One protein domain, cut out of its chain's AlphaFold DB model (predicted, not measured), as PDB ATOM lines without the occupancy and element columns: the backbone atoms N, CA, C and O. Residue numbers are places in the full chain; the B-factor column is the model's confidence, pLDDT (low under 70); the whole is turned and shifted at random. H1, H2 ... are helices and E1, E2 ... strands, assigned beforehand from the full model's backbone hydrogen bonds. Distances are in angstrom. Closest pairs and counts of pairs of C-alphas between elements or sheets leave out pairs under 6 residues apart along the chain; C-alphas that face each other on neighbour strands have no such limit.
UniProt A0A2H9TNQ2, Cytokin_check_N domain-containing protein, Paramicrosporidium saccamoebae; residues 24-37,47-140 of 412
ATOM      1  N   GLY A  24     -13.604 -15.285 -25.236       48.09
ATOM      2  CA  GLY A  24     -13.760 -13.964 -25.855       48.09
ATOM      3  C   GLY A  24     -12.826 -12.892 -25.282       48.09
ATOM      4  O   GLY A  24     -12.333 -12.062 -26.044       48.09
ATOM      5  N   VAL A  25     -12.499 -12.931 -23.982       49.66
ATOM      6  CA  VAL A  25     -11.554 -11.970 -23.363       49.66
ATOM      7  C   VAL A  25     -10.113 -12.491 -23.392       49.66
ATOM      8  O   VAL A  25      -9.168 -11.705 -23.500       49.66
ATOM      9  N   VAL A  26      -9.928 -13.818 -23.390       46.81
ATOM     10  CA  VAL A  26      -8.616 -14.482 -23.519       46.81
ATOM     11  C   VAL A  26      -8.114 -14.448 -24.967       46.81
ATOM     12  O   VAL A  26      -7.864 -15.456 -25.625       46.81
ATOM     13  N   THR A  27      -7.893 -13.237 -25.474       38.94
ATOM     14  CA  THR A  27      -6.897 -13.055 -26.530       38.94
ATOM     15  C   THR A  27      -5.534 -13.501 -25.994       38.94
ATOM     16  O   THR A  27      -5.259 -13.397 -24.796       38.94
ATOM     17  N   LYS A  28      -4.639 -13.956 -26.882       39.47
ATOM     18  CA  LYS A  28      -3.289 -14.484 -26.566       39.47
ATOM     19  C   LYS A  28      -2.328 -13.469 -25.894       39.47
ATOM     20  O   LYS A  28      -1.120 -13.641 -25.949       39.47
ATOM     21  N   ARG A  29      -2.836 -12.373 -25.327       34.19
ATOM     22  CA  ARG A  29      -2.111 -11.188 -24.840       34.19
ATOM     23  C   ARG A  29      -2.032 -11.099 -23.313       34.19
ATOM     24  O   ARG A  29      -1.239 -10.317 -22.800       34.19
ATOM     25  N   LEU A  30      -2.814 -11.896 -22.582       38.66
ATOM     26  CA  LEU A  30      -2.791 -11.954 -21.113       38.66
ATOM     27  C   LEU A  30      -1.675 -12.868 -20.585       38.66
ATOM     28  O   LEU A  30      -1.914 -13.870 -19.917       38.66
ATOM     29  N   ALA A  31      -0.431 -12.483 -20.860       36.78
ATOM     30  CA  ALA A  31       0.746 -13.019 -20.190       36.78
ATOM     31  C   ALA A  31       1.525 -11.878 -19.516       36.78
ATOM     32  O   ALA A  31       1.556 -10.763 -20.026       36.78
ATOM     33  N   LEU A  32       2.204 -12.199 -18.406       41.62
ATOM     34  CA  LEU A  32       3.115 -11.329 -17.637       41.62
ATOM     35  C   LEU A  32       2.460 -10.203 -16.816       41.62
ATOM     36  O   LEU A  32       2.512  -9.026 -17.167       41.62
ATOM     37  N   VAL A  33       2.012 -10.546 -15.604       38.53
ATOM     38  CA  VAL A  33       1.746  -9.560 -14.540       38.53
ATOM     39  C   VAL A  33       2.497  -9.917 -13.248       38.53
ATOM     40  O   VAL A  33       1.940 -10.003 -12.162       38.53
ATOM     41  N   GLY A  34       3.821 -10.048 -13.349       32.16
ATOM     42  CA  GLY A  34       4.717 -10.081 -12.191       32.16
ATOM     43  C   GLY A  34       6.092  -9.520 -12.552       32.16
ATOM     44  O   GLY A  34       6.601  -9.801 -13.634       32.16
ATOM     45  N   GLY A  35       6.636  -8.668 -11.684       31.38
ATOM     46  CA  GLY A  35       8.058  -8.317 -11.663       31.38
ATOM     47  C   GLY A  35       8.747  -9.126 -10.555       31.38
ATOM     48  O   GLY A  35       8.068  -9.558  -9.632       31.38
ATOM     49  N   ALA A  36      10.055  -9.359 -10.601       32.62
ATOM     50  CA  ALA A  36      11.054  -8.521 -11.256       32.62
ATOM     51  C   ALA A  36      11.868  -9.241 -12.344       32.62
ATOM     52  O   ALA A  36      12.415 -10.305 -12.100       32.62
ATOM     53  N   CYS A  37      12.028  -8.586 -13.500       28.38
ATOM     54  CA  CYS A  37      13.237  -8.649 -14.332       28.38
ATOM     55  C   CYS A  37      13.163  -7.572 -15.432       28.38
ATOM     56  O   CYS A  37      12.242  -7.566 -16.246       28.38
ATOM     57  N   LEU A  47      -1.971  -5.799 -22.772       37.69
ATOM     58  CA  LEU A  47      -3.259  -5.384 -22.227       37.69
ATOM     59  C   LEU A  47      -3.072  -4.008 -21.567       37.69
ATOM     60  O   LEU A  47      -1.976  -3.723 -21.075       37.69
ATOM     61  N   GLU A  48      -4.105  -3.164 -21.542       41.50
ATOM     62  CA  GLU A  48      -3.951  -1.815 -20.997       41.50
ATOM     63  C   GLU A  48      -3.395  -1.849 -19.565       41.50
ATOM     64  O   GLU A  48      -3.949  -2.479 -18.656       41.50
ATOM     65  N   LEU A  49      -2.273  -1.146 -19.385       52.16
ATOM     66  CA  LEU A  49      -1.489  -1.094 -18.150       52.16
ATOM     67  C   LEU A  49      -2.322  -0.875 -16.865       52.16
ATOM     68  O   LEU A  49      -1.993  -1.530 -15.871       52.16
ATOM     69  N   PRO A  50      -3.405  -0.057 -16.840       57.31
ATOM     70  CA  PRO A  50      -4.177   0.185 -15.622       57.31
ATOM     71  C   PRO A  50      -4.794  -1.073 -15.002       57.31
ATOM     72  O   PRO A  50      -4.775  -1.208 -13.780       57.31
ATOM     73  N   PHE A  51      -5.323  -2.008 -15.804       51.84
ATOM     74  CA  PHE A  51      -6.007  -3.188 -15.259       51.84
ATOM     75  C   PHE A  51      -5.009  -4.155 -14.614       51.84
ATOM     76  O   PHE A  51      -5.165  -4.539 -13.455       51.84
ATOM     77  N   ALA A  52      -3.922  -4.464 -15.325       52.25
ATOM     78  CA  ALA A  52      -2.832  -5.286 -14.805       52.25
ATOM     79  C   ALA A  52      -2.196  -4.678 -13.537       52.25
ATOM     80  O   ALA A  52      -1.906  -5.393 -12.576       52.25
ATOM     81  N   GLU A  53      -2.001  -3.358 -13.497       57.84
ATOM     82  CA  GLU A  53      -1.449  -2.673 -12.326       57.84
ATOM     83  C   GLU A  53      -2.436  -2.618 -11.146       57.84
ATOM     84  O   GLU A  53      -2.021  -2.766  -9.992       57.84
ATOM     85  N   HIS A  54      -3.740  -2.481 -11.407       61.56
ATOM     86  CA  HIS A  54      -4.776  -2.567 -10.376       61.56
ATOM     87  C   HIS A  54      -4.802  -3.958  -9.724       61.56
ATOM     88  O   HIS A  54      -4.785  -4.056  -8.493       61.56
ATOM     89  N   LEU A  55      -4.749  -5.031 -10.527       55.53
ATOM     90  CA  LEU A  55      -4.661  -6.401 -10.009       55.53
ATOM     91  C   LEU A  55      -3.382  -6.622  -9.184       55.53
ATOM     92  O   LEU A  55      -3.458  -7.231  -8.120       55.53
ATOM     93  N   ARG A  56      -2.227  -6.061  -9.586       58.81
ATOM     94  CA  ARG A  56      -1.000  -6.082  -8.754       58.81
ATOM     95  C   ARG A  56      -1.218  -5.424  -7.397       58.81
ATOM     96  O   ARG A  56      -0.962  -6.052  -6.373       58.81
ATOM     97  N   LYS A  57      -1.694  -4.174  -7.370       61.19
ATOM     98  CA  LYS A  57      -1.895  -3.427  -6.115       61.19
ATOM     99  C   LYS A  57      -2.843  -4.177  -5.174       61.19
ATOM    100  O   LYS A  57      -2.583  -4.245  -3.979       61.19
ATOM    101  N   ARG A  58      -3.880  -4.824  -5.715       56.53
ATOM    102  CA  ARG A  58      -4.832  -5.645  -4.950       56.53
ATOM    103  C   ARG A  58      -4.272  -7.004  -4.507       56.53
ATOM    104  O   ARG A  58      -4.685  -7.507  -3.460       56.53
ATOM    105  N   ALA A  59      -3.339  -7.579  -5.268       55.34
ATOM    106  CA  ALA A  59      -2.640  -8.813  -4.921       55.34
ATOM    107  C   ALA A  59      -1.722  -8.626  -3.703       55.34
ATOM    108  O   ALA A  59      -1.804  -9.426  -2.773       55.34
ATOM    109  N   TYR A  60      -0.927  -7.548  -3.692       54.81
ATOM    110  CA  TYR A  60       0.086  -7.274  -2.664       54.81
ATOM    111  C   TYR A  60      -0.430  -6.536  -1.414       54.81
ATOM    112  O   TYR A  60       0.239  -6.552  -0.393       54.81
ATOM    113  N   ALA A  61      -1.616  -5.916  -1.433       52.38
ATOM    114  CA  ALA A  61      -2.144  -5.155  -0.286       52.38
ATOM    115  C   ALA A  61      -2.767  -6.004   0.855       52.38
ATOM    116  O   ALA A  61      -3.572  -5.488   1.628       52.38
ATOM    117  N   ARG A  62      -2.466  -7.308   0.933       50.59
ATOM    118  CA  ARG A  62      -2.947  -8.236   1.982       50.59
ATOM    119  C   ARG A  62      -1.864  -9.261   2.348       50.59
ATOM    120  O   ARG A  62      -2.058 -10.461   2.167       50.59
ATOM    121  N   THR A  63      -0.721  -8.763   2.802       45.69
ATOM    122  CA  THR A  63       0.400  -9.559   3.319       45.69
ATOM    123  C   THR A  63       0.663  -9.156   4.767       45.69
ATOM    124  O   THR A  63       1.532  -8.330   5.034       45.69
ATOM    125  N   ASP A  64      -0.134  -9.707   5.680       49.03
ATOM    126  CA  ASP A  64       0.256  -9.830   7.083       49.03
ATOM    127  C   ASP A  64       0.908 -11.220   7.210       49.03
ATOM    128  O   ASP A  64       0.290 -12.227   6.862       49.03
ATOM    129  N   ASP A  65       2.184 -11.275   7.600       50.22
ATOM    130  CA  ASP A  65       3.101 -12.402   7.324       50.22
ATOM    131  C   ASP A  65       2.905 -13.670   8.199       50.22
ATOM    132  O   ASP A  65       3.788 -14.525   8.287       50.22
ATOM    133  N   GLU A  66       1.746 -13.830   8.840       54.97
ATOM    134  CA  GLU A  66       1.490 -14.868   9.859       54.97
ATOM    135  C   GLU A  66       1.282 -16.289   9.285       54.97
ATOM    136  O   GLU A  66       1.480 -17.281   9.986       54.97
ATOM    137  N   ASP A  67       0.916 -16.422   8.004       58.50
ATOM    138  CA  ASP A  67       0.478 -17.702   7.411       58.50
ATOM    139  C   ASP A  67       1.626 -18.650   6.967       58.50
ATOM    140  O   ASP A  67       1.382 -19.780   6.527       58.50
ATOM    141  N   GLY A  68       2.891 -18.214   7.019       62.66
ATOM    142  CA  GLY A  68       4.047 -19.052   6.655       62.66
ATOM    143  C   GLY A  68       4.173 -19.415   5.161       62.66
ATOM    144  O   GLY A  68       4.828 -20.402   4.816       62.66
ATOM    145  N   PHE A  69       3.561 -18.640   4.261       63.62
ATOM    146  CA  PHE A  69       3.784 -18.740   2.811       63.62
ATOM    147  C   PHE A  69       5.081 -18.027   2.418       63.62
ATOM    148  O   PHE A  69       5.250 -16.855   2.737       63.62
ATOM    149  N   SER A  70       5.983 -18.687   1.683       73.81
ATOM    150  CA  SER A  70       7.259 -18.056   1.305       73.81
ATOM    151  C   SER A  70       7.152 -17.137   0.083       73.81
ATOM    152  O   SER A  70       7.931 -16.196  -0.032       73.81
ATOM    153  N   HIS A  71       6.176 -17.360  -0.812       83.56
ATOM    154  CA  HIS A  71       5.934 -16.484  -1.969       83.56
ATOM    155  C   HIS A  71       4.444 -16.378  -2.314       83.56
ATOM    156  O   HIS A  71       3.681 -17.345  -2.225       83.56
ATOM    157  N   GLN A  72       4.052 -15.202  -2.807       84.75
ATOM    158  CA  GLN A  72       2.723 -14.926  -3.345       84.75
ATOM    159  C   GLN A  72       2.838 -14.237  -4.706       84.75
ATOM    160  O   GLN A  72       3.587 -13.271  -4.861       84.75
ATOM    161  N   PHE A  73       2.070 -14.703  -5.693       84.62
ATOM    162  CA  PHE A  73       2.006 -14.053  -7.003       84.62
ATOM    163  C   PHE A  73       0.662 -14.238  -7.712       84.62
ATOM    164  O   PHE A  73      -0.185 -15.058  -7.351       84.62
ATOM    165  N   LEU A  74       0.477 -13.416  -8.742       86.75
ATOM    166  CA  LEU A  74      -0.683 -13.410  -9.617       86.75
ATOM    167  C   LEU A  74      -0.475 -14.362 -10.801       86.75
ATOM    168  O   LEU A  74       0.545 -14.298 -11.491       86.75
ATOM    169  N   CYS A  75      -1.473 -15.198 -11.061       86.69
ATOM    170  CA  CYS A  75      -1.584 -16.057 -12.228       86.69
ATOM    171  C   CYS A  75      -2.892 -15.723 -12.967       86.69
ATOM    172  O   CYS A  75      -3.903 -15.396 -12.348       86.69
ATOM    173  N   ILE A  76      -2.888 -15.767 -14.296       87.62
ATOM    174  CA  ILE A  76      -4.090 -15.527 -15.105       87.62
ATOM    175  C   ILE A  76      -4.343 -16.805 -15.894       87.62
ATOM    176  O   ILE A  76      -3.461 -17.242 -16.631       87.62
ATOM    177  N   ALA A  77      -5.516 -17.405 -15.709       88.25
ATOM    178  CA  ALA A  77      -5.907 -18.656 -16.344       88.25
ATOM    179  C   ALA A  77      -7.263 -18.477 -17.032       88.25
ATOM    180  O   ALA A  77      -8.102 -17.691 -16.595       88.25
ATOM    181  N   SER A  78      -7.475 -19.200 -18.121       88.12
ATOM    182  CA  SER A  78      -8.764 -19.195 -18.812       88.12
ATOM    183  C   SER A  78      -9.763 -20.108 -18.088       88.12
ATOM    184  O   SER A  78      -9.348 -21.038 -17.396       88.12
ATOM    185  N   LEU A  79     -11.073 -19.859 -18.205       88.88
ATOM    186  CA  LEU A  79     -12.091 -20.688 -17.531       88.88
ATOM    187  C   LEU A  79     -12.144 -22.137 -18.065       88.88
ATOM    188  O   LEU A  79     -12.511 -23.045 -17.322       88.88
ATOM    189  N   ASP A  80     -11.751 -22.357 -19.321       90.81
ATOM    190  CA  ASP A  80     -11.641 -23.658 -20.005       90.81
ATOM    191  C   ASP A  80     -10.325 -24.407 -19.713       90.81
ATOM    192  O   ASP A  80     -10.110 -25.512 -20.207       90.81
ATOM    193  N   MET A  81      -9.433 -23.824 -18.910       92.56
ATOM    194  CA  MET A  81      -8.126 -24.393 -18.583       92.56
ATOM    195  C   MET A  81      -8.238 -25.432 -17.453       92.56
ATOM    196  O   MET A  81      -8.953 -25.204 -16.475       92.56
ATOM    197  N   THR A  82      -7.515 -26.555 -17.549       95.88
ATOM    198  CA  THR A  82      -7.516 -27.584 -16.488       95.88
ATOM    199  C   THR A  82      -6.630 -27.179 -15.307       95.88
ATOM    200  O   THR A  82      -5.657 -26.430 -15.465       95.88
ATOM    201  N   LEU A  83      -6.890 -27.717 -14.113       94.50
ATOM    202  CA  LEU A  83      -5.998 -27.521 -12.965       94.50
ATOM    203  C   LEU A  83      -4.600 -28.126 -13.183       94.50
ATOM    204  O   LEU A  83      -3.608 -27.568 -12.697       94.50
ATOM    205  N   ARG A  84      -4.478 -29.183 -13.999       95.56
ATOM    206  CA  ARG A  84      -3.178 -29.671 -14.487       95.56
ATOM    207  C   ARG A  84      -2.395 -28.575 -15.210       95.56
ATOM    208  O   ARG A  84      -1.218 -28.374 -14.891       95.56
ATOM    209  N   ASP A  85      -3.029 -27.868 -16.143       94.38
ATOM    210  CA  ASP A  85      -2.397 -26.772 -16.885       94.38
ATOM    211  C   ASP A  85      -2.053 -25.606 -15.947       94.38
ATOM    212  O   ASP A  85      -0.989 -24.992 -16.074       94.38
ATOM    213  N   VAL A  86      -2.908 -25.332 -14.950       93.44
ATOM    214  CA  VAL A  86      -2.662 -24.301 -13.927       93.44
ATOM    215  C   VAL A  86      -1.396 -24.609 -13.133       93.44
ATOM    216  O   VAL A  86      -0.578 -23.706 -12.957       93.44
ATOM    217  N   ARG A  87      -1.156 -25.859 -12.708       94.12
ATOM    218  CA  ARG A  87       0.118 -26.229 -12.054       94.12
ATOM    219  C   ARG A  87       1.323 -25.945 -12.942       94.12
ATOM    220  O   ARG A  87       2.346 -25.463 -12.450       94.12
ATOM    221  N   GLU A  88       1.231 -26.239 -14.239       93.50
ATOM    222  CA  GLU A  88       2.347 -25.983 -15.146       93.50
ATOM    223  C   GLU A  88       2.572 -24.481 -15.368       93.50
ATOM    224  O   GLU A  88       3.720 -24.032 -15.426       93.50
ATOM    225  N   LEU A  89       1.494 -23.693 -15.422       92.56
ATOM    226  CA  LEU A  89       1.556 -22.237 -15.496       92.56
ATOM    227  C   LEU A  89       2.147 -21.632 -14.214       92.56
ATOM    228  O   LEU A  89       3.036 -20.788 -14.309       92.56
ATOM    229  N   VAL A  90       1.748 -22.114 -13.031       92.19
ATOM    230  CA  VAL A  90       2.327 -21.744 -11.724       92.19
ATOM    231  C   VAL A  90       3.826 -22.041 -11.695       92.19
ATOM    232  O   VAL A  90       4.610 -21.154 -11.359       92.19
ATOM    233  N   ARG A  91       4.254 -23.234 -12.134       92.06
ATOM    234  CA  ARG A  91       5.677 -23.601 -12.250       92.06
ATOM    235  C   ARG A  91       6.440 -22.655 -13.183       92.06
ATOM    236  O   ARG A  91       7.493 -22.136 -12.810       92.06
ATOM    237  N   LYS A  92       5.913 -22.424 -14.392       91.25
ATOM    238  CA  LYS A  92       6.502 -21.523 -15.401       91.25
ATOM    239  C   LYS A  92       6.589 -20.083 -14.893       91.25
ATOM    240  O   LYS A  92       7.570 -19.404 -15.181       91.25
ATOM    241  N   GLN A  93       5.583 -19.618 -14.157       90.12
ATOM    242  CA  GLN A  93       5.528 -18.262 -13.624       90.12
ATOM    243  C   GLN A  93       6.480 -18.086 -12.435       90.12
ATOM    244  O   GLN A  93       7.209 -17.100 -12.407       90.12
ATOM    245  N   PHE A  94       6.563 -19.061 -11.524       89.88
ATOM    246  CA  PHE A  94       7.533 -19.052 -10.428       89.88
ATOM    247  C   PHE A  94       8.971 -18.937 -10.950       89.88
ATOM    248  O   PHE A  94       9.675 -18.001 -10.590       89.88
ATOM    249  N   CYS A  95       9.375 -19.799 -11.893       89.31
ATOM    250  CA  CYS A  95      10.738 -19.781 -12.447       89.31
ATOM    251  C   CYS A  95      11.087 -18.464 -13.177       89.31
ATOM    252  O   CYS A  95      12.260 -18.132 -13.314       89.31
ATOM    253  N   LYS A  96      10.083 -17.709 -13.653       88.44
ATOM    254  CA  LYS A  96      10.270 -16.373 -14.254       88.44
ATOM    255  C   LYS A  96      10.419 -15.259 -13.218       88.44
ATOM    256  O   LYS A  96      11.082 -14.270 -13.512       88.44
ATOM    257  N   LEU A  97       9.763 -15.381 -12.064       88.12
ATOM    258  CA  LEU A  97       9.789 -14.376 -10.996       88.12
ATOM    259  C   LEU A  97      10.963 -14.584 -10.031       88.12
ATOM    260  O   LEU A  97      11.496 -13.608  -9.509       88.12
ATOM    261  N   TYR A  98      11.381 -15.837  -9.844       86.94
ATOM    262  CA  TYR A  98      12.400 -16.260  -8.885       86.94
ATOM    263  C   TYR A  98      13.495 -17.108  -9.567       86.94
ATOM    264  O   TYR A  98      13.699 -18.270  -9.212       86.94
ATOM    265  N   PRO A  99      14.231 -16.567 -10.562       83.94
ATOM    266  CA  PRO A  99      15.205 -17.338 -11.345       83.94
ATOM    267  C   PRO A  99      16.397 -17.882 -10.532       83.94
ATOM    268  O   PRO A  99      17.141 -18.717 -11.040       83.94
ATOM    269  N   GLY A 100      16.595 -17.420  -9.292       84.44
ATOM    270  CA  GLY A 100      17.648 -17.894  -8.384       84.44
ATOM    271  C   GLY A 100      17.225 -18.991  -7.397       84.44
ATOM    272  O   GLY A 100      18.091 -19.544  -6.727       84.44
ATOM    273  N   GLU A 101      15.934 -19.321  -7.287       80.62
ATOM    274  CA  GLU A 101      15.410 -20.211  -6.228       80.62
ATOM    275  C   GLU A 101      15.316 -21.691  -6.649       80.62
ATOM    276  O   GLU A 101      14.807 -22.537  -5.914       80.62
ATOM    277  N   GLY A 102      15.860 -22.022  -7.823       80.75
ATOM    278  CA  GLY A 102      15.852 -23.371  -8.381       80.75
ATOM    279  C   GLY A 102      14.535 -23.747  -9.063       80.75
ATOM    280  O   GLY A 102      13.567 -22.987  -9.108       80.75
ATOM    281  N   LEU A 103      14.507 -24.943  -9.653       85.88
ATOM    282  CA  LEU A 103      13.300 -25.467 -10.289       85.88
ATOM    283  C   LEU A 103      12.366 -26.055  -9.228       85.88
ATOM    284  O   LEU A 103      12.759 -26.923  -8.452       85.88
ATOM    285  N   ILE A 104      11.104 -25.630  -9.236       90.06
ATOM    286  CA  ILE A 104      10.063 -26.233  -8.399       90.06
ATOM    287  C   ILE A 104       9.256 -27.278  -9.170       90.06
ATOM    288  O   ILE A 104       8.970 -27.136 -10.364       90.06
ATOM    289  N   ARG A 105       8.806 -28.304  -8.450       90.50
ATOM    290  CA  ARG A 105       7.757 -29.230  -8.872       90.50
ATOM    291  C   ARG A 105       6.499 -28.929  -8.065       90.50
ATOM    292  O   ARG A 105       6.474 -29.129  -6.853       90.50
ATOM    293  N   VAL A 106       5.449 -28.460  -8.735       92.25
ATOM    294  CA  VAL A 106       4.122 -28.314  -8.122       92.25
ATOM    295  C   VAL A 106       3.504 -29.708  -8.030       92.25
ATOM    296  O   VAL A 106       3.275 -30.342  -9.059       92.25
ATOM    297  N   LEU A 107       3.276 -30.205  -6.815       91.88
ATOM    298  CA  LEU A 107       2.714 -31.539  -6.591       91.88
ATOM    299  C   LEU A 107       1.190 -31.513  -6.746       91.88
ATOM    300  O   LEU A 107       0.618 -32.299  -7.497       91.88
ATOM    301  N   ARG A 108       0.541 -30.566  -6.064       93.69
ATOM    302  CA  ARG A 108      -0.918 -30.419  -5.998       93.69
ATOM    303  C   ARG A 108      -1.310 -28.964  -5.765       93.69
ATOM    304  O   ARG A 108      -0.519 -28.187  -5.219       93.69
ATOM    305  N   LEU A 109      -2.522 -28.621  -6.184       94.69
ATOM    306  CA  LEU A 109      -3.182 -27.365  -5.845       94.69
ATOM    307  C   LEU A 109      -4.185 -27.625  -4.726       94.69
ATOM    308  O   LEU A 109      -4.740 -28.720  -4.626       94.69
ATOM    309  N   ARG A 110      -4.401 -26.612  -3.898       93.88
ATOM    310  CA  ARG A 110      -5.420 -26.584  -2.856       93.88
ATOM    311  C   ARG A 110      -6.225 -25.306  -2.940       93.88
ATOM    312  O   ARG A 110      -5.713 -24.304  -3.444       93.88
ATOM    313  N   ASP A 111      -7.440 -25.338  -2.422       91.88
ATOM    314  CA  ASP A 111      -8.221 -24.133  -2.160       91.88
ATOM    315  C   ASP A 111      -7.779 -23.430  -0.856       91.88
ATOM    316  O   ASP A 111      -6.778 -23.783  -0.224       91.88
ATOM    317  N   GLU A 112      -8.530 -22.402  -0.458       86.62
ATOM    318  CA  GLU A 112      -8.335 -21.673   0.802       86.62
ATOM    319  C   GLU A 112      -8.728 -22.469   2.063       86.62
ATOM    320  O   GLU A 112      -8.402 -22.045   3.170       86.62
ATOM    321  N   PHE A 113      -9.366 -23.633   1.906       87.62
ATOM    322  CA  PHE A 113      -9.747 -24.556   2.980       87.62
ATOM    323  C   PHE A 113      -8.766 -25.737   3.115       87.62
ATOM    324  O   PHE A 113      -9.058 -26.710   3.810       87.62
ATOM    325  N   ASP A 114      -7.594 -25.645   2.471       86.00
ATOM    326  CA  ASP A 114      -6.547 -26.678   2.428       86.00
ATOM    327  C   ASP A 114      -6.990 -28.007   1.757       86.00
ATOM    328  O   ASP A 114      -6.278 -29.018   1.848       86.00
ATOM    329  N   CYS A 115      -8.123 -28.012   1.038       92.62
ATOM    330  CA  CYS A 115      -8.628 -29.173   0.303       92.62
ATOM    331  C   CYS A 115      -7.815 -29.387  -0.977       92.62
ATOM    332  O   CYS A 115      -7.674 -28.470  -1.784       92.62
ATOM    333  N   ASP A 116      -7.300 -30.601  -1.187       94.62
ATOM    334  CA  ASP A 116      -6.594 -30.962  -2.421       94.62
ATOM    335  C   ASP A 116      -7.570 -30.969  -3.615       94.62
ATOM    336  O   ASP A 116      -8.607 -31.631  -3.571       94.62
ATOM    337  N   LEU A 117      -7.224 -30.251  -4.686       94.81
ATOM    338  CA  LEU A 117      -8.027 -30.142  -5.907       94.81
ATOM    339  C   LEU A 117      -7.505 -31.097  -6.988       94.81
ATOM    340  O   LEU A 117      -6.291 -31.193  -7.190       94.81
ATOM    341  N   ASP A 118      -8.415 -31.771  -7.695       96.25
ATOM    342  CA  ASP A 118      -8.055 -32.733  -8.745       96.25
ATOM    343  C   ASP A 118      -7.659 -32.045 -10.063       96.25
ATOM    344  O   ASP A 118      -8.185 -30.997 -10.440       96.25
ATOM    345  N   ASP A 119      -6.726 -32.665 -10.776       95.06
ATOM    346  CA  ASP A 119      -6.063 -32.143 -11.972       95.06
ATOM    347  C   ASP A 119      -7.001 -31.947 -13.166       95.06
ATOM    348  O   ASP A 119      -6.767 -31.058 -13.992       95.06
ATOM    349  N   ASP A 120      -8.029 -32.790 -13.253       96.25
ATOM    350  CA  ASP A 120      -8.938 -32.885 -14.395       96.25
ATOM    351  C   ASP A 120     -10.104 -31.874 -14.320       96.25
ATOM    352  O   ASP A 120     -10.845 -31.713 -15.292       96.25
ATOM    353  N   PHE A 121     -10.263 -31.149 -13.201       95.44
ATOM    354  CA  PHE A 121     -11.248 -30.067 -13.097       95.44
ATOM    355  C   PHE A 121     -10.854 -28.850 -13.939       95.44
ATOM    356  O   PHE A 121      -9.683 -28.465 -14.017       95.44
ATOM    357  N   LEU A 122     -11.861 -28.190 -14.518       93.38
ATOM    358  CA  LEU A 122     -11.687 -26.901 -15.189       93.38
ATOM    359  C   LEU A 122     -11.749 -25.753 -14.180       93.38
ATOM    360  O   LEU A 122     -12.577 -25.767 -13.267       93.38
ATOM    361  N   VAL A 123     -10.948 -24.705 -14.395       91.38
ATOM    362  CA  VAL A 123     -10.974 -23.485 -13.565       91.38
ATOM    363  C   VAL A 123     -12.398 -22.931 -13.448       91.38
ATOM    364  O   VAL A 123     -12.836 -22.628 -12.343       91.38
ATOM    365  N   GLY A 124     -13.149 -22.876 -14.552       89.69
ATOM    366  CA  GLY A 124     -14.520 -22.362 -14.582       89.69
ATOM    367  C   GLY A 124     -15.598 -23.266 -13.980       89.69
ATOM    368  O   GLY A 124     -16.727 -22.813 -13.816       89.69
ATOM    369  N   GLN A 125     -15.278 -24.516 -13.630       91.25
ATOM    370  CA  GLN A 125     -16.175 -25.371 -12.839       91.25
ATOM    371  C   GLN A 125     -16.060 -25.078 -11.338       91.25
ATOM    372  O   GLN A 125     -17.030 -25.257 -10.606       91.25
ATOM    373  N   LEU A 126     -14.884 -24.632 -10.889       89.94
ATOM    374  CA  LEU A 126     -14.586 -24.361  -9.482       89.94
ATOM    375  C   LEU A 126     -14.735 -22.874  -9.131       89.94
ATOM    376  O   LEU A 126     -15.161 -22.538  -8.027       89.94
ATOM    377  N   TYR A 127     -14.397 -21.979 -10.064       87.19
ATOM    378  CA  TYR A 127     -14.257 -20.546  -9.812       87.19
ATOM    379  C   TYR A 127     -14.880 -19.702 -10.924       87.19
ATOM    380  O   TYR A 127     -14.553 -19.835 -12.100       87.19
ATOM    381  N   SER A 128     -15.739 -18.760 -10.534       76.19
ATOM    382  CA  SER A 128     -16.422 -17.838 -11.450       76.19
ATOM    383  C   SER A 128     -15.694 -16.503 -11.663       76.19
ATOM    384  O   SER A 128     -16.098 -15.728 -12.528       76.19
ATOM    385  N   SER A 129     -14.666 -16.188 -10.862       78.44
ATOM    386  CA  SER A 129     -13.968 -14.892 -10.908       78.44
ATOM    387  C   SER A 129     -12.538 -14.946 -10.335       78.44
ATOM    388  O   SER A 129     -11.663 -15.549 -10.955       78.44
ATOM    389  N   GLU A 130     -12.281 -14.300  -9.191       83.25
ATOM    390  CA  GLU A 130     -11.009 -14.340  -8.458       83.25
ATOM    391  C   GLU A 130     -11.014 -15.516  -7.471       83.25
ATOM    392  O   GLU A 130     -11.942 -15.654  -6.675       83.25
ATOM    393  N   ALA A 131      -9.961 -16.329  -7.493       84.75
ATOM    394  CA  ALA A 131      -9.746 -17.430  -6.560       84.75
ATOM    395  C   ALA A 131      -8.339 -17.375  -5.957       84.75
ATOM    396  O   ALA A 131      -7.385 -16.964  -6.622       84.75
ATOM    397  N   VAL A 132      -8.200 -17.828  -4.710       87.00
ATOM    398  CA  VAL A 132      -6.904 -18.062  -4.064       87.00
ATOM    399  C   VAL A 132      -6.652 -19.564  -4.039       87.00
ATOM    400  O   VAL A 132      -7.389 -20.300  -3.393       87.00
ATOM    401  N   LEU A 133      -5.592 -20.003  -4.715       90.12
ATOM    402  CA  LEU A 133      -5.073 -21.362  -4.609       90.12
ATOM    403  C   LEU A 133      -3.783 -21.393  -3.795       90.12
ATOM    404  O   LEU A 133      -2.960 -20.476  -3.867       90.12
ATOM    405  N   LEU A 134      -3.573 -22.494  -3.084       90.00
ATOM    406  CA  LEU A 134      -2.324 -22.813  -2.411       90.00
ATOM    407  C   LEU A 134      -1.619 -23.928  -3.190       90.00
ATOM    408  O   LEU A 134      -2.108 -25.053  -3.276       90.00
ATOM    409  N   ALA A 135      -0.466 -23.632  -3.789       91.50
ATOM    410  CA  ALA A 135       0.313 -24.638  -4.504       91.50
ATOM    411  C   ALA A 135       1.320 -25.294  -3.550       91.50
ATOM    412  O   ALA A 135       2.210 -24.626  -3.014       91.50
ATOM    413  N   VAL A 136       1.197 -26.610  -3.365       90.62
ATOM    414  CA  VAL A 136       2.144 -27.409  -2.578       90.62
ATOM    415  C   VAL A 136       3.292 -27.818  -3.491       90.62
ATOM    416  O   VAL A 136       3.111 -28.610  -4.422       90.62
ATOM    417  N   CYS A 137       4.472 -27.265  -3.230       90.56
ATOM    418  CA  CYS A 137       5.636 -27.404  -4.091       90.56
ATOM    419  C   CYS A 137       6.782 -28.119  -3.379       90.56
ATOM    420  O   CYS A 137       7.031 -27.917  -2.190       90.56
ATOM    421  N   GLN A 138       7.513 -28.920  -4.144       89.00
ATOM    422  CA  GLN A 138       8.791 -29.496  -3.754       89.00
ATOM    423  C   GLN A 138       9.881 -28.827  -4.592       89.00
ATOM    424  O   GLN A 138       9.748 -28.737  -5.816       89.00
ATOM    425  N   CYS A 139      10.956 -28.358  -3.961       81.81
ATOM    426  CA  CYS A 139      12.150 -27.963  -4.705       81.81
ATOM    427  C   CYS A 139      12.725 -29.212  -5.373       81.81
ATOM    428  O   CYS A 139      12.982 -30.203  -4.686       81.81
ATOM    429  N   ALA A 140      12.935 -29.180  -6.688       73.31
ATOM    430  CA  ALA A 140      13.728 -30.212  -7.332       73.31
ATOM    431  C   ALA A 140      15.154 -30.090  -6.784       73.31
ATOM    432  O   ALA A 140      15.795 -29.045  -6.926       73.31
TER     433      ALA A 140
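Overview. This is residues 24 to 37 and 47 to 140 of the 412 residues of the protein "Cytokin_check_N domain-containing protein" of Paramicrosporidium saccamoebae (UniProt A0A2H9TNQ2). The longest helix, H2, packs on a strongly paired two-strand ribbon, E2 and E3, mostly over E2, while the lone strand E1 runs through the middle of the domain between H2 and H1. H1 lies on the outside beyond E1, and the little helix H3 sits at one end of the domain, near the starts of H2 and E3. The printed part has 108 residues with three named helices and three named strands, in the order H1 E1 H2 E2 H3 E3; the class is mixed, and the E2 - E3 sheet is antiparallel. It is compact, with a radius of gyration of the C-alphas of 14.0 A and spans of 35 by 31 by 26 A.

Arrangement. Start at H1, residues 49 to 60, whose closest C-alpha to E1, residues 71 to 78, is Ala 59, 6.9 A from that of Leu 74. H2, residues 83 to 97, comes closest to E1 at the C-alphas of Val 90 and Cys 75, 6.9 A. It touches E2, residues 104 to 110, where the C-alphas of Arg 87 and Val 106 are 6.0 A apart. H3, residues 123 to 126, is close to but not clearly touching H2. E3, residues 130 to 139, is antiparallel to E2 at 140 degrees; look for N 105 and O 138 at 2.8 A. Every O i to N i+4 pair in H1 and H2 is within hydrogen-bond range; H3 is too short for one.

Along the chain. Find C-alpha 49 at (-1.489, -1.094, -18.150), where H1 begins its 16.7 A. E1 spans 22.5 A, H2 20.6 A, E2 16.4 A, H3 5.5 A and E3 27.1 A, ending at C-alpha 139, (12.150, -27.963, -4.705).

Size, cuts and confidence. The farthest C-alphas, Gly 24 and Glu 66, are 38.8 A apart. Residues 38 to 46 are not printed; the gap is 18.6 A. The link from E2 to H3 is long. pLDDT is under 70 at residues 24 to 37 and 47 to 69.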